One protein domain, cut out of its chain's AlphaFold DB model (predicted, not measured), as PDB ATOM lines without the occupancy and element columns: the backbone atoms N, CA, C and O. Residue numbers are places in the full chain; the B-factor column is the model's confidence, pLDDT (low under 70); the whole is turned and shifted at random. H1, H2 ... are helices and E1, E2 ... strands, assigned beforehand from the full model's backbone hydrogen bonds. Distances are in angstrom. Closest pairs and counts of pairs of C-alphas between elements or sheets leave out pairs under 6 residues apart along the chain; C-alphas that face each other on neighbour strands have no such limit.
ATOM      1  N   GLU A   2      93.680 245.055 361.039       79.25
ATOM      2  CA  GLU A   2      93.129 244.056 360.107       79.25
ATOM      3  C   GLU A   2      93.918 243.896 358.799       79.25
ATOM      4  O   GLU A   2      94.250 242.781 358.410       79.25
ATOM      5  N   SER A   3      94.327 244.996 358.160       77.06
ATOM      6  CA  SER A   3      95.184 244.940 356.967       77.06
ATOM      7  C   SER A   3      96.512 244.216 357.221       77.06
ATOM      8  O   SER A   3      96.925 243.382 356.421       77.06
ATOM      9  N   LEU A   4      97.166 244.475 358.356       80.12
ATOM     10  CA  LEU A   4      98.406 243.795 358.722       80.12
ATOM     11  C   LEU A   4      98.168 242.292 358.919       80.12
ATOM     12  O   LEU A   4      98.915 241.488 358.373       80.12
ATOM     13  N   LYS A   5      97.101 241.906 359.634       83.19
ATOM     14  CA  LYS A   5      96.740 240.494 359.854       83.19
ATOM     15  C   LYS A   5      96.422 239.758 358.544       83.19
ATOM     16  O   LYS A   5      96.716 238.572 358.429       83.19
ATOM     17  N   LEU A   6      95.833 240.451 357.567       85.31
ATOM     18  CA  LEU A   6      95.464 239.884 356.268       85.31
ATOM     19  C   LEU A   6      96.662 239.687 355.331       85.31
ATOM     20  O   LEU A   6      96.694 238.705 354.591       85.31
ATOM     21  N   PHE A   7      97.625 240.614 355.338       85.94
ATOM     22  CA  PHE A   7      98.680 240.661 354.317       85.94
ATOM     23  C   PHE A   7     100.082 240.310 354.824       85.94
ATOM     24  O   PHE A   7     100.938 239.944 354.016       85.94
ATOM     25  N   ALA A   8     100.353 240.411 356.126       87.38
ATOM     26  CA  ALA A   8     101.670 240.090 356.662       87.38
ATOM     27  C   ALA A   8     101.856 238.570 356.853       87.38
ATOM     28  O   ALA A   8     100.892 237.844 357.111       87.38
ATOM     29  N   PRO A   9     103.099 238.059 356.782       92.19
ATOM     30  CA  PRO A   9     103.384 236.668 357.118       92.19
ATOM     31  C   PRO A   9     102.925 236.327 358.544       92.19
ATOM     32  O   PRO A   9     103.217 237.063 359.483       92.19
ATOM     33  N   LYS A  10     102.273 235.174 358.734       92.38
ATOM     34  CA  LYS A  10     101.772 234.747 360.058       92.38
ATOM     35  C   LYS A  10     102.860 234.730 361.134       92.38
ATOM     36  O   LYS A  10     102.663 235.279 362.208       92.38
ATOM     37  N   ILE A  11     104.034 234.193 360.794       93.88
ATOM     38  CA  ILE A  11     105.193 234.150 361.696       93.88
ATOM     39  C   ILE A  11     105.657 235.545 362.134       93.88
ATOM     40  O   ILE A  11     106.138 235.720 363.248       93.88
ATOM     41  N   TYR A  12     105.497 236.550 361.268       90.88
ATOM     42  CA  TYR A  12     105.815 237.929 361.614       90.88
ATOM     43  C   TYR A  12     104.812 238.469 362.633       90.88
ATOM     44  O   TYR A  12     105.240 239.003 363.649       90.88
ATOM     45  N   ILE A  13     103.506 238.270 362.400       91.56
ATOM     46  CA  ILE A  13     102.448 238.665 363.346       91.56
ATOM     47  C   ILE A  13     102.681 238.027 364.715       91.56
ATOM     48  O   ILE A  13     102.719 238.738 365.711       91.56
ATOM     49  N   GLU A  14     102.912 236.713 364.762       92.56
ATOM     50  CA  GLU A  14     103.191 235.987 366.007       92.56
ATOM     51  C   GLU A  14     104.393 236.577 366.758       92.56
ATOM     52  O   GLU A  14     104.321 236.793 367.968       92.56
ATOM     53  N   ALA A  15     105.477 236.894 366.043       91.00
ATOM     54  CA  ALA A  15     106.674 237.477 366.638       91.00
ATOM     55  C   ALA A  15     106.426 238.882 367.211       91.00
ATOM     56  O   ALA A  15     106.845 239.159 368.336       91.00
ATOM     57  N   VAL A  16     105.743 239.767 366.472       90.25
ATOM     58  CA  VAL A  16     105.474 241.133 366.957       90.25
ATOM     59  C   VAL A  16     104.424 241.159 368.068       90.25
ATOM     60  O   VAL A  16     104.571 241.945 369.001       90.25
ATOM     61  N   THR A  17     103.435 240.258 368.045       91.69
ATOM     62  CA  THR A  17     102.483 240.073 369.151       91.69
ATOM     63  C   THR A  17     103.208 239.625 370.413       91.69
ATOM     64  O   THR A  17     103.073 240.265 371.450       91.69
ATOM     65  N   LEU A  18     104.023 238.566 370.328       90.69
ATOM     66  CA  LEU A  18     104.774 238.066 371.480       90.69
ATOM     67  C   LEU A  18     105.696 239.142 372.059       90.69
ATOM     68  O   LEU A  18     105.799 239.281 373.276       90.69
ATOM     69  N   ASN A  19     106.353 239.912 371.192       88.44
ATOM     70  CA  ASN A  19     107.209 241.007 371.621       88.44
ATOM     71  C   ASN A  19     106.414 242.100 372.350       88.44
ATOM     72  O   ASN A  19     106.833 242.511 373.424       88.44
ATOM     73  N   ALA A  20     105.277 242.542 371.803       89.56
ATOM     74  CA  ALA A  20     104.441 243.573 372.420       89.56
ATOM     75  C   ALA A  20     103.969 243.182 373.832       89.56
ATOM     76  O   ALA A  20     104.051 244.000 374.750       89.56
ATOM     77  N   GLU A  21     103.547 241.928 374.013       89.12
ATOM     78  CA  GLU A  21     103.171 241.372 375.320       89.12
ATOM     79  C   GLU A  21     104.365 241.337 376.279       89.12
ATOM     80  O   GLU A  21     104.283 241.781 377.424       89.12
ATOM     81  N   PHE A  22     105.511 240.845 375.803       85.19
ATOM     82  CA  PHE A  22     106.706 240.702 376.626       85.19
ATOM     83  C   PHE A  22     107.271 242.047 377.096       85.19
ATOM     84  O   PHE A  22     107.750 242.158 378.225       85.19
ATOM     85  N   THR A  23     107.225 243.074 376.246       81.12
ATOM     86  CA  THR A  23     107.761 244.404 376.561       81.12
ATOM     87  C   THR A  23     106.744 245.332 377.224       81.12
ATOM     88  O   THR A  23     107.089 246.479 377.509       81.12
ATOM     89  N   ASN A  24     105.519 244.855 377.493       85.06
ATOM     90  CA  ASN A  24     104.401 245.673 377.976       85.06
ATOM     91  C   ASN A  24     104.231 246.948 377.124       85.06
ATOM     92  O   ASN A  24     104.179 248.074 377.628       85.06
ATOM     93  N   MET A  25     104.256 246.766 375.805       87.50
ATOM     94  CA  MET A  25     104.290 247.863 374.851       87.50
ATOM     95  C   MET A  25     102.953 248.626 374.838       87.50
ATOM     96  O   MET A  25     101.906 248.004 374.662       87.50
ATOM     97  N   PRO A  26     102.956 249.971 374.942       88.88
ATOM     98  CA  PRO A  26     101.731 250.758 374.835       88.88
ATOM     99  C   PRO A  26     101.036 250.581 373.479       88.88
ATOM    100  O   PRO A  26     101.632 250.813 372.425       88.88
ATOM    101  N   GLN A  27      99.752 250.234 373.514       91.06
ATOM    102  CA  GLN A  27      98.915 250.030 372.332       91.06
ATOM    103  C   GLN A  27      98.184 251.333 371.969       91.06
ATOM    104  O   GLN A  27      97.025 251.560 372.315       91.06
ATOM    105  N   VAL A  28      98.902 252.256 371.322       90.81
ATOM    106  CA  VAL A  28      98.381 253.599 371.011       90.81
ATOM    107  C   VAL A  28      97.271 253.528 369.958       90.81
ATOM    108  O   VAL A  28      97.436 252.919 368.904       90.81
ATOM    109  N   GLY A  29      96.136 254.177 370.229       87.88
ATOM    110  CA  GLY A  29      95.012 254.332 369.297       87.88
ATOM    111  C   GLY A  29      94.094 253.111 369.143       87.88
ATOM    112  O   GLY A  29      92.910 253.287 368.877       87.88
ATOM    113  N   SER A  30      94.600 251.890 369.330       89.38
ATOM    114  CA  SER A  30      93.822 250.643 369.332       89.38
ATOM    115  C   SER A  30      94.536 249.592 370.174       89.38
ATOM    116  O   SER A  30      95.751 249.464 370.072       89.38
ATOM    117  N   ASP A  31      93.769 248.812 370.932       90.19
ATOM    118  CA  ASP A  31      94.193 247.621 371.686       90.19
ATOM    119  C   ASP A  31      94.786 246.504 370.807       90.19
ATOM    120  O   ASP A  31      95.459 245.598 371.284       90.19
ATOM    121  N   GLU A  32      94.597 246.568 369.492       90.62
ATOM    122  CA  GLU A  32      95.243 245.650 368.560       90.62
ATOM    123  C   GLU A  32      96.594 246.163 368.042       90.62
ATOM    124  O   GLU A  32      97.270 245.465 367.281       90.62
ATOM    125  N   ASN A  33      96.990 247.400 368.365       90.75
ATOM    126  CA  ASN A  33      98.210 248.003 367.837       90.75
ATOM    127  C   ASN A  33      99.464 247.391 368.475       90.75
ATOM    128  O   ASN A  33      99.934 247.815 369.527       90.75
ATOM    129  N   ILE A  34     100.046 246.434 367.761       90.81
ATOM    130  CA  ILE A  34     101.237 245.677 368.168       90.81
ATOM    131  C   ILE A  34     102.512 246.084 367.414       90.81
ATOM    132  O   ILE A  34     103.502 245.359 367.464       90.81
ATOM    133  N   ILE A  35     102.509 247.201 366.676       90.50
ATOM    134  CA  ILE A  35     103.651 247.572 365.818       90.50
ATOM    135  C   ILE A  35     104.128 249.021 365.952       90.50
ATOM    136  O   ILE A  35     105.295 249.284 365.657       90.50
ATOM    137  N   THR A  36     103.281 249.955 366.394       92.06
ATOM    138  CA  THR A  36     103.618 251.389 366.452       92.06
ATOM    139  C   THR A  36     103.214 251.995 367.798       92.06
ATOM    140  O   THR A  36     102.110 252.525 367.916       92.06
ATOM    141  N   PRO A  37     104.070 251.924 368.833       91.12
ATOM    142  CA  PRO A  37     103.726 252.373 370.184       91.12
ATOM    143  C   PRO A  37     103.845 253.883 370.397       91.12
ATOM    144  O   PRO A  37     103.641 254.366 371.509       91.12
ATOM    145  N   ALA A  38     104.215 254.633 369.360       91.81
ATOM    146  CA  ALA A  38     104.360 256.073 369.418       91.81
ATOM    147  C   ALA A  38     103.618 256.734 368.260       91.81
ATOM    148  O   ALA A  38     103.508 256.181 367.161       91.81
ATOM    149  N   GLN A  39     103.126 257.939 368.524       93.56
ATOM    150  CA  GLN A  39     102.427 258.765 367.557       93.56
ATOM    151  C   GLN A  39     102.952 260.195 367.640       93.56
ATOM    152  O   GLN A  39     103.158 260.733 368.725       93.56
ATOM    153  N   GLN A  40     103.131 260.811 366.479       92.38
ATOM    154  CA  GLN A  40     103.468 262.217 366.319       92.38
ATOM    155  C   GLN A  40     102.470 262.864 365.360       92.38
ATOM    156  O   GLN A  40     101.994 262.229 364.417       92.38
ATOM    157  N   ILE A  41     102.151 264.136 365.599       93.31
ATOM    158  CA  ILE A  41     101.369 264.955 364.674       93.31
ATOM    159  C   ILE A  41     102.283 266.051 364.140       93.31
ATOM    160  O   ILE A  41     102.827 266.848 364.900       93.31
ATOM    161  N   ASN A  42     102.444 266.066 362.824       91.88
ATOM    162  CA  ASN A  42     103.250 267.031 362.098       91.88
ATOM    163  C   ASN A  42     102.337 268.028 361.397       91.88
ATOM    164  O   ASN A  42     101.577 267.648 360.501       91.88
ATOM    165  N   LEU A  43     102.441 269.294 361.795       91.25
ATOM    166  CA  LEU A  43     101.726 270.411 361.195       91.25
ATOM    167  C   LEU A  43     102.713 271.303 360.443       91.25
ATOM    168  O   LEU A  43     103.798 271.575 360.947       91.25
ATOM    169  N   ALA A  44     102.334 271.744 359.248       90.44
ATOM    170  CA  ALA A  44     103.080 272.744 358.489       90.44
ATOM    171  C   ALA A  44     102.104 273.631 357.701       90.44
ATOM    172  O   ALA A  44     101.125 273.094 357.168       90.44
ATOM    173  N   PRO A  45     102.331 274.952 357.616       92.25
ATOM    174  CA  PRO A  45     101.484 275.839 356.827       92.25
ATOM    175  C   PRO A  45     101.631 275.563 355.323       92.25
ATOM    176  O   PRO A  45     102.598 274.938 354.875       92.25
ATOM    177  N   ALA A  46     100.649 276.009 354.542       92.88
ATOM    178  CA  ALA A  46     100.822 276.150 353.103       92.88
ATOM    179  C   ALA A  46     101.774 277.317 352.793       92.88
ATOM    180  O   ALA A  46     101.789 278.315 353.510       92.88
ATOM    181  N   VAL A  47     102.528 277.198 351.705       91.88
ATOM    182  CA  VAL A  47     103.462 278.231 351.232       91.88
ATOM    183  C   VAL A  47     102.985 278.826 349.912       91.88
ATOM    184  O   VAL A  47     102.203 278.207 349.183       91.88
ATOM    185  N   SER A  48     103.439 280.037 349.592       90.44
ATOM    186  CA  SER A  48     103.207 280.608 348.267       90.44
ATOM    187  C   SER A  48     104.073 279.882 347.235       90.44
ATOM    188  O   SER A  48     105.135 279.337 347.548       90.44
ATOM    189  N   GLN A  49     103.627 279.867 345.979       85.06
ATOM    190  CA  GLN A  49     104.376 279.210 344.907       85.06
ATOM    191  C   GLN A  49     105.774 279.817 344.692       85.06
ATOM    192  O   GLN A  49     106.684 279.107 344.280       85.06
ATOM    193  N   GLU A  50     105.947 281.102 345.003       80.69
ATOM    194  CA  GLU A  50     107.207 281.838 344.844       80.69
ATOM    195  C   GLU A  50     108.244 281.487 345.923       80.69
ATOM    196  O   GLU A  50     109.439 281.554 345.662       80.69
ATOM    197  N   VAL A  51     107.794 281.080 347.115       75.31
ATOM    198  CA  VAL A  51     108.658 280.760 348.268       75.31
ATOM    199  C   VAL A  51     108.986 279.263 348.346       75.31
ATOM    200  O   VAL A  51     109.991 278.864 348.929       75.31
ATOM    201  N   CYS A  52     108.180 278.414 347.699       69.31
ATOM    202  CA  CYS A  52     108.326 276.957 347.750       69.31
ATOM    203  C   CYS A  52     109.693 276.432 347.257       69.31
ATOM    204  O   CYS A  52     110.068 275.309 347.599       69.31
ATOM    205  N   GLU A  53     110.422 277.182 346.428       58.00
ATOM    206  CA  GLU A  53     111.728 276.746 345.910       58.00
ATOM    207  C   GLU A  53     112.858 276.876 346.946       58.00
ATOM    208  O   GLU A  53     113.804 276.084 346.908       58.00
ATOM    209  N   ASP A  54     112.732 277.809 347.893       54.91
ATOM    210  CA  ASP A  54     113.788 278.144 348.855       54.91
ATOM    211  C   ASP A  54     113.564 277.518 350.244       54.91
ATOM    212  O   ASP A  54     114.524 277.297 350.989       54.91
ATOM    213  N   GLU A  55     112.321 277.167 350.587       56.50
ATOM    214  CA  GLU A  55     111.953 276.690 351.922       56.50
ATOM    215  C   GLU A  55     111.348 275.275 351.892       56.50
ATOM    216  O   GLU A  55     110.430 274.954 351.138       56.50
ATOM    217  N   GLY A  56     111.897 274.383 352.730       64.50
ATOM    218  CA  GLY A  56     111.311 273.067 353.001       64.50
ATOM    219  C   GLY A  56     110.041 273.178 353.854       64.50
ATOM    220  O   GLY A  56     109.346 274.187 353.858       64.50
ATOM    221  N   LEU A  57     109.720 272.143 354.634       71.25
ATOM    222  CA  LEU A  57     108.650 272.278 355.631       71.25
ATOM    223  C   LEU A  57     109.134 273.166 356.788       71.25
ATOM    224  O   LEU A  57     109.860 272.701 357.676       71.25
ATOM    225  N   GLU A  58     108.735 274.434 356.769       66.56
ATOM    226  CA  GLU A  58     109.066 275.403 357.810       66.56
ATOM    227  C   GLU A  58     108.659 274.916 359.210       66.56
ATOM    228  O   GLU A  58     107.630 274.266 359.405       66.56
ATOM    229  N   GLY A  59     109.502 275.197 360.207       63.03
ATOM    230  CA  GLY A  59     109.255 274.820 361.604       63.03
ATOM    231  C   GLY A  59     109.430 273.329 361.935       63.03
ATOM    232  O   GLY A  59     109.415 272.972 363.109       63.03
ATOM    233  N   MET A  60     109.665 272.455 360.947       68.19
ATOM    234  CA  MET A  60     109.804 271.004 361.165       68.19
ATOM    235  C   MET A  60     111.246 270.519 361.407       68.19
ATOM    236  O   MET A  60     111.473 269.324 361.623       68.19
ATOM    237  N   GLY A  61     112.242 271.410 361.378       70.81
ATOM    238  CA  GLY A  61     113.648 271.053 361.598       70.81
ATOM    239  C   GLY A  61     114.140 269.968 360.629       70.81
ATOM    240  O   GLY A  61     113.882 270.028 359.428       70.81
ATOM    241  N   SER A  62     114.823 268.937 361.142       64.81
ATOM    242  CA  SER A  62     115.326 267.821 360.323       64.81
ATOM    243  C   SER A  62     114.224 267.010 359.637       64.81
ATOM    244  O   SER A  62     114.481 266.408 358.596       64.81
ATOM    245  N   PHE A  63     113.004 267.013 360.182       65.75
ATOM    246  CA  PHE A  63     111.861 266.315 359.588       65.75
ATOM    247  C   PHE A  63     111.316 267.024 358.343       65.75
ATOM    248  O   PHE A  63     110.568 266.426 357.569       65.75
ATOM    249  N   GLY A  64     111.692 268.291 358.139       63.25
ATOM    250  CA  GLY A  64     111.281 269.086 356.987       63.25
ATOM    251  C   GLY A  64     112.142 268.914 355.737       63.25
ATOM    252  O   GLY A  64     111.821 269.486 354.700       63.25
ATOM    253  N   ILE A  65     113.211 268.116 355.824       76.94
ATOM    254  CA  ILE A  65     114.134 267.808 354.724       76.94
ATOM    255  C   ILE A  65     114.270 266.292 354.527       76.94
ATOM    256  O   ILE A  65     113.751 265.498 355.308       76.94
ATOM    257  N   GLY A  66     114.981 265.863 353.482       84.12
ATOM    258  CA  GLY A  66     115.215 264.442 353.207       84.12
ATOM    259  C   GLY A  66     116.097 263.746 354.259       84.12
ATOM    260  O   GLY A  66     117.323 263.887 354.197       84.12
ATOM    261  N   HIS A  67     115.507 262.932 355.140       91.31
ATOM    262  CA  HIS A  67     116.137 262.320 356.321       91.31
ATOM    263  C   HIS A  67     115.870 260.806 356.437       91.31
ATOM    264  O   HIS A  67     115.323 260.182 355.531       91.31
ATOM    265  N   THR A  68     116.348 260.189 357.521       93.19
ATOM    266  CA  THR A  68     116.126 258.781 357.878       93.19
ATOM    267  C   THR A  68     115.858 258.684 359.373       93.19
ATOM    268  O   THR A  68     116.603 259.265 360.166       93.19
ATOM    269  N   ASP A  69     114.845 257.917 359.753       93.06
ATOM    270  CA  ASP A  69     114.457 257.707 361.147       93.06
ATOM    271  C   ASP A  69     115.319 256.610 361.769       93.06
ATOM    272  O   ASP A  69     114.895 255.481 361.981       93.06
ATOM    273  N   ASN A  70     116.582 256.931 362.055       92.00
ATOM    274  CA  ASN A  70     117.576 255.957 362.535       92.00
ATOM    275  C   ASN A  70     117.220 255.293 363.880       92.00
ATOM    276  O   ASN A  70     117.876 254.332 364.285       92.00
ATOM    277  N   LEU A  71     116.229 255.834 364.590       90.94
ATOM    278  CA  LEU A  71     115.739 255.304 365.857       90.94
ATOM    279  C   LEU A  71     114.537 254.373 365.690       90.94
ATOM    280  O   LEU A  71     114.090 253.822 366.692       90.94
ATOM    281  N   ASP A  72     114.043 254.153 364.472       92.75
ATOM    282  CA  ASP A  72     112.998 253.170 364.208       92.75
ATOM    283  C   ASP A  72     113.522 251.736 364.358       92.75
ATOM    284  O   ASP A  72     114.684 251.408 364.090       92.75
ATOM    285  N   SER A  73     112.642 250.842 364.795       90.81
ATOM    286  CA  SER A  73     112.901 249.412 364.819       90.81
ATOM    287  C   SER A  73     112.824 248.845 363.407       90.81
ATOM    288  O   SER A  73     111.821 249.005 362.714       90.81
ATOM    289  N   GLY A  74     113.850 248.094 363.001       88.25
ATOM    290  CA  GLY A  74     113.849 247.394 361.712       88.25
ATOM    291  C   GLY A  74     112.824 246.261 361.612       88.25
ATOM    292  O   GLY A  74     112.580 245.764 360.519       88.25
ATOM    293  N   GLY A  75     112.232 245.849 362.739       84.25
ATOM    294  CA  GLY A  75     111.190 244.825 362.792       84.25
ATOM    295  C   GLY A  75     109.769 245.359 362.612       84.25
ATOM    296  O   GLY A  75     108.837 244.606 362.847       84.25
ATOM    297  N   SER A  76     109.582 246.635 362.264       88.75
ATOM    298  CA  SER A  76     108.260 247.249 362.123       88.75
ATOM    299  C   SER A  76     108.256 248.332 361.034       88.75
ATOM    300  O   SER A  76     109.269 248.584 360.380       88.75
ATOM    301  N   CYS A  77     107.096 248.935 360.779       89.75
ATOM    302  CA  CYS A  77     106.897 249.985 359.783       89.75
ATOM    303  C   CYS A  77     106.258 251.220 360.415       89.75
ATOM    304  O   CYS A  77     105.460 251.121 361.345       89.75
ATOM    305  N   THR A  78     106.562 252.372 359.833       93.50
ATOM    306  CA  THR A  78     105.890 253.636 360.113       93.50
ATOM    307  C   THR A  78     104.622 253.710 359.278       93.50
ATOM    308  O   THR A  78     104.628 253.394 358.087       93.50
ATOM    309  N   CYS A  79     103.521 254.115 359.901       93.06
ATOM    310  CA  CYS A  79     102.252 254.382 359.245       93.06
ATOM    311  C   CYS A  79     101.965 255.880 359.306       93.06
ATOM    312  O   CYS A  79     101.942 256.479 360.378       93.06
ATOM    313  N   MET A  80     101.743 256.483 358.148       94.44
ATOM    314  CA  MET A  80     101.484 257.904 358.004       94.44
ATOM    315  C   MET A  80     100.099 258.115 357.404       94.44
ATOM    316  O   MET A  80      99.756 257.495 356.399       94.44
ATOM    317  N   VAL A  81      99.334 259.021 358.005       94.81
ATOM    318  CA  VAL A  81      98.019 259.464 357.546       94.81
ATOM    319  C   VAL A  81      98.088 260.959 357.260       94.81
ATOM    320  O   VAL A  81      98.381 261.747 358.159       94.81
ATOM    321  N   ALA A  82      97.825 261.353 356.017       96.00
ATOM    322  CA  ALA A  82      97.651 262.742 355.627       96.00
ATOM    323  C   ALA A  82      96.189 263.141 355.803       96.00
ATOM    324  O   ALA A  82      95.297 262.489 355.269       96.00
ATOM    325  N   ASN A  83      95.926 264.227 356.518       95.31
ATOM    326  CA  ASN A  83      94.591 264.804 356.598       95.31
ATOM    327  C   ASN A  83      94.654 266.329 356.718       95.31
ATOM    328  O   ASN A  83      94.328 266.922 357.743       95.31
ATOM    329  N   SER A  84      95.149 266.942 355.652       94.50
ATOM    330  CA  SER A  84      95.347 268.383 355.525       94.50
ATOM    331  C   SER A  84      94.026 269.132 355.318       94.50
ATOM    332  O   SER A  84      93.115 268.617 354.666       94.50
ATOM    333  N   ARG A  85      93.951 270.381 355.791       94.69
ATOM    334  CA  ARG A  85      92.889 271.332 355.430       94.69
ATOM    335  C   ARG A  85      93.450 272.278 354.381       94.69
ATOM    336  O   ARG A  85      94.352 273.046 354.688       94.69
ATOM    337  N   LEU A  86      92.927 272.217 353.159       95.69
ATOM    338  CA  LEU A  86      93.397 273.047 352.049       95.69
ATOM    339  C   LEU A  86      92.213 273.647 351.280       95.69
ATOM    340  O   LEU A  86      91.257 272.920 350.985       95.69
ATOM    341  N   PRO A  87      92.257 274.946 350.930       94.88
ATOM    342  CA  PRO A  87      91.292 275.539 350.018       94.88
ATOM    343  C   PRO A  87      91.335 274.883 348.634       94.88
ATOM    344  O   PRO A  87      92.339 274.311 348.203       94.88
ATOM    345  N   ARG A  88      90.229 275.000 347.894       92.94
ATOM    346  CA  ARG A  88      90.148 274.464 346.532       92.94
ATOM    347  C   ARG A  88      91.199 275.124 345.634       92.94
ATOM    348  O   ARG A  88      91.281 276.346 345.578       92.94
ATOM    349  N   GLY A  89      91.929 274.306 344.880       92.69
ATOM    350  CA  GLY A  89      92.933 274.761 343.914       92.69
ATOM    351  C   GLY A  89      94.359 274.818 344.457       92.69
ATOM    352  O   GLY A  89      95.272 275.029 343.667       92.69
ATOM    353  N   TYR A  90      94.561 274.595 345.758       95.25
ATOM    354  CA  TYR A  90      95.897 274.432 346.327       95.25
ATOM    355  C   TYR A  90      96.517 273.125 345.840       95.25
ATOM    356  O   TYR A  90      95.827 272.108 345.710       95.25
ATOM    357  N   GLU A  91      97.827 273.139 345.611       93.38
ATOM    358  CA  GLU A  91      98.571 271.904 345.448       93.38
ATOM    359  C   GLU A  91      98.735 271.226 346.807       93.38
ATOM    360  O   GLU A  91      99.115 271.844 347.807       93.38
ATOM    361  N   HIS A  92      98.465 269.927 346.843       92.88
ATOM    362  CA  HIS A  92      98.770 269.116 348.006       92.88
ATOM    363  C   HIS A  92     100.285 269.013 348.200       92.88
ATOM    364  O   HIS A  92     101.053 268.969 347.240       92.88
ATOM    365  N   GLY A  93     100.715 268.891 349.457       90.44
ATOM    366  CA  GLY A  93     102.089 268.496 349.745       90.44
ATOM    367  C   GLY A  93     102.402 267.119 349.154       90.44
ATOM    368  O   GLY A  93     101.511 266.308 348.890       90.44
ATOM    369  N   ARG A  94     103.684 266.829 348.963       92.56
ATOM    370  CA  ARG A  94     104.168 265.554 348.431       92.56
ATOM    371  C   ARG A  94     104.974 264.833 349.495       92.56
ATOM    372  O   ARG A  94     105.587 265.459 350.357       92.56
ATOM    373  N   PHE A  95     104.996 263.511 349.429       94.00
ATOM    374  CA  PHE A  95     105.897 262.684 350.221       94.00
ATOM    375  C   PHE A  95     106.803 261.875 349.309       94.00
ATOM    376  O   PHE A  95     106.334 261.137 348.448       94.00
ATOM    377  N   HIS A  96     108.104 262.012 349.509       93.56
ATOM    378  CA  HIS A  96     109.138 261.446 348.663       93.56
ATOM    379  C   HIS A  96     109.782 260.243 349.346       93.56
ATOM    380  O   HIS A  96     110.324 260.367 350.445       93.56
ATOM    381  N   LEU A  97     109.817 259.104 348.654       94.25
ATOM    382  CA  LEU A  97     110.700 257.986 348.983       94.25
ATOM    383  C   LEU A  97     111.966 258.131 348.140       94.25
ATOM    384  O   LEU A  97     112.085 257.579 347.046       94.25
ATOM    385  N   LEU A  98     112.919 258.910 348.652       91.19
ATOM    386  CA  LEU A  98     114.075 259.392 347.891       91.19
ATOM    387  C   LEU A  98     114.933 258.254 347.329       91.19
ATOM    388  O   LEU A  98     115.401 258.338 346.200       91.19
ATOM    389  N   GLY A  99     115.094 257.162 348.083       88.25
ATOM    390  CA  GLY A  99     115.835 255.984 347.614       88.25
ATOM    391  C   GLY A  99     115.166 255.229 346.458       88.25
ATOM    392  O   GLY A  99     115.846 254.485 345.759       88.25
ATOM    393  N   LEU A 100     113.859 255.413 346.254       91.38
ATOM    394  CA  LEU A 100     113.094 254.807 345.159       91.38
ATOM    395  C   LEU A 100     112.887 255.767 343.981       91.38
ATOM    396  O   LEU A 100     112.402 255.344 342.936       91.38
ATOM    397  N   GLY A 101     113.227 257.050 344.142       93.25
ATOM    398  CA  GLY A 101     113.014 258.069 343.115       93.25
ATOM    399  C   GLY A 101     111.538 258.361 342.823       93.25
ATOM    400  O   GLY A 101     111.231 258.889 341.759       93.25
ATOM    401  N   CYS A 102     110.624 258.022 343.736       94.81
ATOM    402  CA  CYS A 102     109.191 258.266 343.585       94.81
ATOM    403  C   CYS A 102     108.640 259.183 344.684       94.81
ATOM    404  O   CYS A 102     109.249 259.365 345.745       94.81
ATOM    405  N   TYR A 103     107.470 259.761 344.417       94.62
ATOM    406  CA  TYR A 103     106.715 260.552 345.378       94.62
ATOM    407  C   TYR A 103     105.222 260.247 345.296       94.62
ATOM    408  O   TYR A 103     104.732 259.715 344.299       94.62
ATOM    409  N   PHE A 104     104.512 260.617 346.355       95.25
ATOM    410  CA  PHE A 104     103.073 260.462 346.503       95.25
ATOM    411  C   PHE A 104     102.455 261.815 346.833       95.25
ATOM    412  O   PHE A 104     103.017 262.580 347.619       95.25
ATOM    413  N   VAL A 105     101.306 262.109 346.233       95.06
ATOM    414  CA  VAL A 105     100.534 263.321 346.520       95.06
ATOM    415  C   VAL A 105      99.733 263.092 347.803       95.06
ATOM    416  O   VAL A 105      99.042 262.084 347.935       95.06
ATOM    417  N   LEU A 106      99.850 264.007 348.768       94.56
ATOM    418  CA  LEU A 106      99.238 263.900 350.095       94.56
ATOM    419  C   LEU A 106      97.818 264.472 350.095       94.56
ATOM    420  O   LEU A 106      97.526 265.495 350.727       94.56
ATOM    421  N   GLU A 107      96.936 263.805 349.357       92.69
ATOM    422  CA  GLU A 107      95.501 264.076 349.394       92.69
ATOM    423  C   GLU A 107      94.915 263.815 350.794       92.69
ATOM    424  O   GLU A 107      95.532 263.174 351.652       92.69
ATOM    425  N   SER A 108      93.719 264.347 351.057       89.38
ATOM    426  CA  SER A 108      93.040 264.113 352.337       89.38
ATOM    427  C   SER A 108      92.745 262.620 352.521       89.38
ATOM    428  O   SER A 108      92.289 261.947 351.599       89.38
ATOM    429  N   LEU A 109      93.021 262.115 353.725       90.06
ATOM    430  CA  LEU A 109      92.924 260.708 354.120       90.06
ATOM    431  C   LEU A 109      93.854 259.759 353.347       90.06
ATOM    432  O   LEU A 109      93.608 258.554 353.298       90.06
ATOM    433  N   PHE A 110      94.958 260.267 352.795       93.94
ATOM    434  CA  PHE A 110      96.007 259.414 352.244       93.94
ATOM    435  C   PHE A 110      96.713 258.640 353.367       93.94
ATOM    436  O   PHE A 110      97.241 259.243 354.301       93.94
ATOM    437  N   ILE A 111      96.756 257.309 353.272       92.88
ATOM    438  CA  ILE A 111      97.405 256.431 354.256       92.88
ATOM    439  C   ILE A 111      98.522 255.654 353.572       92.88
ATOM    440  O   ILE A 111      98.310 255.033 352.532       92.88
ATOM    441  N   MET A 112      99.702 255.633 354.182       91.75
ATOM    442  CA  MET A 112     100.836 254.874 353.672       91.75
ATOM    443  C   MET A 112     101.649 254.265 354.805       91.75
ATOM    444  O   MET A 112     101.973 254.928 355.789       91.75
ATOM    445  N   SER A 113     102.034 253.006 354.621       91.75
ATOM    446  CA  SER A 113     103.022 252.337 355.462       91.75
ATOM    447  C   SER A 113     104.357 252.252 354.733       91.75
ATOM    448  O   SER A 113     104.411 251.870 353.565       91.75
ATOM    449  N   PHE A 114     105.437 252.609 355.416       92.31
ATOM    450  CA  PHE A 114     106.790 252.588 354.874       92.31
ATOM    451  C   PHE A 114     107.810 252.333 355.988       92.31
ATOM    452  O   PHE A 114     107.499 252.371 357.176       92.31
ATOM    453  N   SER A 115     109.053 252.060 355.606       93.00
ATOM    454  CA  SER A 115     110.161 251.947 356.554       93.00
ATOM    455  C   SER A 115     110.794 253.322 356.775       93.00
ATOM    456  O   SER A 115     111.449 253.819 355.854       93.00
ATOM    457  N   GLY A 116     110.712 253.884 357.987       93.56
ATOM    458  CA  GLY A 116     111.405 255.134 358.350       93.56
ATOM    459  C   GLY A 116     112.933 255.048 358.222       93.56
ATOM    460  O   GLY A 116     113.603 256.039 357.932       93.56
ATOM    461  N   LEU A 117     113.489 253.829 358.264       94.44
ATOM    462  CA  LEU A 117     114.909 253.533 358.000       94.44
ATOM    463  C   LEU A 117     115.357 253.748 356.539       94.44
ATOM    464  O   LEU A 117     116.516 253.505 356.198       94.44
ATOM    465  N   ARG A 118     114.461 254.163 355.638       93.69
ATOM    466  CA  ARG A 118     114.801 254.543 354.260       93.69
ATOM    467  C   ARG A 118     114.717 256.051 354.114       93.69
ATOM    468  O   ARG A 118     113.846 256.678 354.704       93.69
ATOM    469  N   ARG A 119     115.599 256.633 353.297       93.81
ATOM    470  CA  ARG A 119     115.634 258.086 353.127       93.81
ATOM    471  C   ARG A 119     114.335 258.601 352.504       93.81
ATOM    472  O   ARG A 119     113.966 258.156 351.414       93.81
ATOM    473  N   HIS A 120     113.682 259.543 353.170       94.31
ATOM    474  CA  HIS A 120     112.392 260.095 352.766       94.31
ATOM    475  C   HIS A 120     112.251 261.561 353.199       94.31
ATOM    476  O   HIS A 120     113.089 262.076 353.934       94.31
ATOM    477  N   GLY A 121     111.231 262.256 352.703       91.38
ATOM    478  CA  GLY A 121     110.963 263.655 353.045       91.38
ATOM    479  C   GLY A 121     109.616 264.119 352.505       91.38
ATOM    480  O   GLY A 121     108.961 263.386 351.768       91.38
ATOM    481  N   GLY A 122     109.193 265.327 352.861       89.56
ATOM    482  CA  GLY A 122     107.936 265.889 352.378       89.56
ATOM    483  C   GLY A 122     108.067 267.336 351.934       89.56
ATOM    484  O   GLY A 122     109.029 268.007 352.292       89.56
ATOM    485  N   THR A 123     107.082 267.799 351.174       89.19
ATOM    486  CA  THR A 123     106.940 269.204 350.774       89.19
ATOM    487  C   THR A 123     105.698 269.816 351.424       89.19
ATOM    488  O   THR A 123     104.746 269.080 351.737       89.19
ATOM    489  N   PRO A 124     105.682 271.140 351.654       90.88
ATOM    490  CA  PRO A 124     104.472 271.831 352.078       90.88
ATOM    491  C   PRO A 124     103.401 271.806 350.969       90.88
ATOM    492  O   PRO A 124     103.717 271.549 349.804       90.88
ATOM    493  N   PRO A 125     102.125 272.045 351.317       92.88
ATOM    494  CA  PRO A 125     101.101 272.431 350.352       92.88
ATOM    495  C   PRO A 125     101.432 273.791 349.733       92.88
ATOM    496  O   PRO A 125     102.027 274.636 350.400       92.88
ATOM    497  N   ILE A 126     101.006 274.019 348.493       93.19
ATOM    498  CA  ILE A 126     101.375 275.217 347.728       93.19
ATOM    499  C   ILE A 126     100.109 275.954 347.282       93.19
ATOM    500  O   ILE A 126      99.199 275.349 346.708       93.19
ATOM    501  N   ALA A 127     100.034 277.256 347.551       94.88
ATOM    502  CA  ALA A 127      98.958 278.116 347.065       94.88
ATOM    503  C   ALA A 127      99.074 278.360 345.544       94.88
ATOM    504  O   ALA A 127     100.176 278.301 344.995       94.88
ATOM    505  N   PRO A 128      97.968 278.658 344.836       94.31
ATOM    506  CA  PRO A 128      98.027 279.031 343.422       94.31
ATOM    507  C   PRO A 128      98.932 280.247 343.163       94.31
ATOM    508  O   PRO A 128      99.107 281.099 344.032       94.31
ATOM    509  N   LEU A 129      99.458 280.365 341.942       92.69
ATOM    510  CA  LEU A 129     100.338 281.472 341.554       92.69
ATOM    511  C   LEU A 129      99.717 282.849 341.849       92.69
ATOM    512  O   LEU A 129      98.585 283.124 341.444       92.69
ATOM    513  N   GLY A 130     100.486 283.720 342.509       91.12
ATOM    514  CA  GLY A 130     100.066 285.077 342.878       91.12
ATOM    515  C   GLY A 130      99.026 285.142 344.002       91.12
ATOM    516  O   GLY A 130      98.461 286.210 344.237       91.12
ATOM    517  N   ILE A 131      98.739 284.019 344.670       93.06
ATOM    518  CA  ILE A 131      97.819 283.945 345.805       93.06
ATOM    519  C   ILE A 131      98.614 283.763 347.095       93.06
ATOM    520  O   ILE A 131      99.392 282.819 347.231       93.06
ATOM    521  N   GLU A 132      98.357 284.641 348.061       92.88
ATOM    522  CA  GLU A 132      98.847 284.475 349.427       92.88
ATOM    523  C   GLU A 132      98.194 283.250 350.095       92.88
ATOM    524  O   GLU A 132      96.974 283.065 349.971       92.88
ATOM    525  N   PRO A 133      98.966 282.405 350.805       93.69
ATOM    526  CA  PRO A 133      98.422 281.267 351.533       93.69
ATOM    527  C   PRO A 133      97.357 281.685 352.552       93.69
ATOM    528  O   PRO A 133      97.550 282.614 353.333       93.69
ATOM    529  N   ALA A 134      96.229 280.977 352.569       95.06
ATOM    530  CA  ALA A 134      95.202 281.183 353.584       95.06
ATOM    531  C   ALA A 134      95.724 280.765 354.970       95.06
ATOM    532  O   ALA A 134      96.386 279.736 355.099       95.06
ATOM    533  N   GLU A 135      95.373 281.521 356.013       93.44
ATOM    534  CA  GLU A 135      95.845 281.283 357.390       93.44
ATOM    535  C   GLU A 135      95.464 279.898 357.941       93.44
ATOM    536  O   GLU A 135      96.148 279.345 358.800       93.44
ATOM    537  N   ASP A 136      94.369 279.322 357.445       94.62
ATOM    538  CA  ASP A 136      93.866 278.007 357.833       94.62
ATOM    539  C   ASP A 136      94.239 276.891 356.841       94.62
ATOM    540  O   ASP A 136      93.761 275.760 356.987       94.62
ATOM    541  N   ALA A 137      95.082 277.182 355.844       95.00
ATOM    542  CA  ALA A 137      95.627 276.190 354.928       95.00
ATOM    543  C   ALA A 137      96.862 275.527 355.549       95.00
ATOM    544  O   ALA A 137      97.928 276.131 355.667       95.00
ATOM    545  N   TYR A 138      96.732 274.255 355.927       93.00
ATOM    546  CA  TYR A 138      97.816 273.513 356.560       93.00
ATOM    547  C   TYR A 138      97.862 272.051 356.134       93.00
ATOM    548  O   TYR A 138      96.853 271.386 355.883       93.00
ATOM    549  N   ARG A 139      99.082 271.522 356.146       92.62
ATOM    550  CA  ARG A 139      99.373 270.096 356.148       92.62
ATOM    551  C   ARG A 139      99.221 269.546 357.556       92.62
ATOM    552  O   ARG A 139      99.798 270.092 358.492       92.62
ATOM    553  N   CYS A 140      98.506 268.434 357.689       94.12
ATOM    554  CA  CYS A 140      98.450 267.664 358.926       94.12
ATOM    555  C   CYS A 140      98.766 266.205 358.638       94.12
ATOM    556  O   CYS A 140      98.056 265.543 357.879       94.12
ATOM    557  N   MET A 141      99.845 265.719 359.245       94.44
ATOM    558  CA  MET A 141     100.266 264.332 359.133       94.44
ATOM    559  C   MET A 141     100.261 263.691 360.504       94.44
ATOM    560  O   MET A 141     101.019 264.091 361.386       94.44
ATOM    561  N   THR A 142      99.450 262.657 360.661       94.69
ATOM    562  CA  THR A 142      99.565 261.750 361.798       94.69
ATOM    563  C   THR A 142     100.550 260.652 361.438       94.69
ATOM    564  O   THR A 142     100.376 259.973 360.429       94.69
ATOM    565  N   VAL A 143     101.591 260.486 362.244       94.62
ATOM    566  CA  VAL A 143     102.648 259.498 362.038       94.62
ATOM    567  C   VAL A 143     102.665 258.565 363.239       94.62
ATOM    568  O   VAL A 143     103.054 258.967 364.329       94.62
ATOM    569  N   CYS A 144     102.246 257.322 363.039       95.19
ATOM    570  CA  CYS A 144     102.425 256.246 364.003       95.19
ATOM    571  C   CYS A 144     103.728 255.532 363.652       95.19
ATOM    572  O   CYS A 144     103.847 254.986 362.555       95.19
ATOM    573  N   TYR A 145     104.708 255.555 364.547       94.44
ATOM    574  CA  TYR A 145     106.059 255.090 364.246       94.44
ATOM    575  C   TYR A 145     106.549 254.047 365.260       94.44
ATOM    576  O   TYR A 145     105.972 253.920 366.350       94.44
ATOM    577  N   PRO A 146     107.574 253.253 364.898       93.31
ATOM    578  CA  PRO A 146     108.057 252.148 365.710       93.31
ATOM    579  C   PRO A 146     109.402 252.435 366.407       93.31
ATOM    580  O   PRO A 146     110.405 251.825 366.031       93.31
ATOM    581  N   PRO A 147     109.490 253.291 367.444       90.81
ATOM    582  CA  PRO A 147     110.768 253.558 368.094       90.81
ATOM    583  C   PRO A 147     111.417 252.273 368.621       90.81
ATOM    584  O   PRO A 147     110.829 251.512 369.398       90.81
ATOM    585  N   LYS A 148     112.677 252.049 368.243       88.25
ATOM    586  CA  LYS A 148     113.494 250.903 368.659       88.25
ATOM    587  C   LYS A 148     113.569 250.778 370.177       88.25
ATOM    588  O   LYS A 148     113.574 249.658 370.682       88.25
ATOM    589  N   SER A 149     113.601 251.903 370.891       82.81
ATOM    590  CA  SER A 149     113.632 251.945 372.355       82.81
ATOM    591  C   SER A 149     112.399 251.310 373.003       82.81
ATOM    592  O   SER A 149     112.523 250.715 374.066       82.81
ATOM    593  N   MET A 150     111.232 251.395 372.360       84.75
ATOM    594  CA  MET A 150     109.971 250.856 372.884       84.75
ATOM    595  C   MET A 150     109.679 249.439 372.381       84.75
ATOM    596  O   MET A 150     109.016 248.670 373.070       84.75
ATOM    597  N   ILE A 151     110.184 249.079 371.196       84.69
ATOM    598  CA  ILE A 151     109.924 247.766 370.589       84.69
ATOM    599  C   ILE A 151     110.992 246.744 370.966       84.69
ATOM    600  O   ILE A 151     110.662 245.632 371.353       84.69
ATOM    601  N   SER A 152     112.271 247.083 370.825       77.00
ATOM    602  CA  SER A 152     113.367 246.100 370.862       77.00
ATOM    603  C   SER A 152     114.331 246.302 372.029       77.00
ATOM    604  O   SER A 152     115.339 245.604 372.109       77.00
ATOM    605  N   ALA A 153     114.061 247.268 372.906       67.44
ATOM    606  CA  ALA A 153     114.948 247.632 374.002       67.44
ATOM    607  C   ALA A 153     114.186 247.772 375.329       67.44
ATOM    608  O   ALA A 153     114.374 248.739 376.069       67.44
TER     609      ALA A 153
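What this domain is: This is residues 2 to 153 of the 321 residues of an uncharacterized protein of Laccaria amethystina LaAM-08-1 (UniProt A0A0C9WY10). A long, twisted four-strand sheet, E1, E7, E2 and E5, runs along the core of a rod-shaped model, and a smaller sheet of E4, E3 and E6 lies loosely over part of one of its faces, toward E5. Helix H2 stands across one end of the rod, with H1 and the short H4 near it and residues 6 to 11 sticking out; long loops, residues 46 to 60 and 123 to 137, make the other end. The printed part has 152 residues with four named helices and seven named strands in the order H1 H2 E1 H3 E2 E3 E4 E5 E6 E7 H4; both sheets, E1-E7-E2-E5 and E4-E3-E6, are antiparallel. The class is mixed, with under half of the residues in named elements, and the whole is compact, with a radius of gyration of the C-alphas of 17.1 A and spans of 56 by 25 by 24 A.

Where its parts are: E1, residues 38 to 45, covers 23.6 A from C-alpha 38 at (104.360, 256.073, 369.418), and E7, residues 138 to 145, covers 21.6 A. E2 is residues 78 to 82 and E5 residues 110 to 114. The smaller sheet has E3, residues 94 to 97, E4, residues 102 to 105, and E6, residues 120 to 122. H1, residues 2 to 7, begins at C-alpha 2, (93.129, 244.056, 360.107); H2, residues 10 to 22, is 18.3 A long. H3 is residues 61 to 64, and H4, residues 148 to 151, ends at C-alpha 151, (109.924, 247.766, 370.589).

How they stand to each other: E1 and E5 are the edge strands of the larger sheet. E1 and E7 pair through N 42 and O 141, 2.8 A; E7 and E2 through N 79 and O 144, 2.8 A; E2 and E5 through N 80 and O 112, 2.8 A. E1, H3 and E2 form a split strand-helix-strand unit, two strands running the same way with E7 between them, and its crossover is right-handed. E3 and E4 are a hairpin, with N 95 and O 104 at 2.8 A; E3 and E6 have N 96 and O 121 at 2.8 A. H3 only grazes this smaller sheet with residues 62 to 64. H2 is close to but not clearly touching H1, C-alphas of Lys 5 and Ile 13 closest at 6.9 A, and likewise H4, Ala 20 and Ile 151 at 7.1 A. Every O i to N i+4 pair is within hydrogen-bond range in H1 and H2; H3 and H4 are too short for one.

The domain as a whole: The two farthest C-alphas, of Phe 22 and Gly 130, are 56.1 A apart. The printed part has no cut. The links H2 to E1, E1 to H3, H3 to E2, E2 to E3 and E6 to E7 are long. Mean pLDDT of the printed part is 88.5; residues 52 to 56, 58 to 60, 62 to 64 and 153 are under 70.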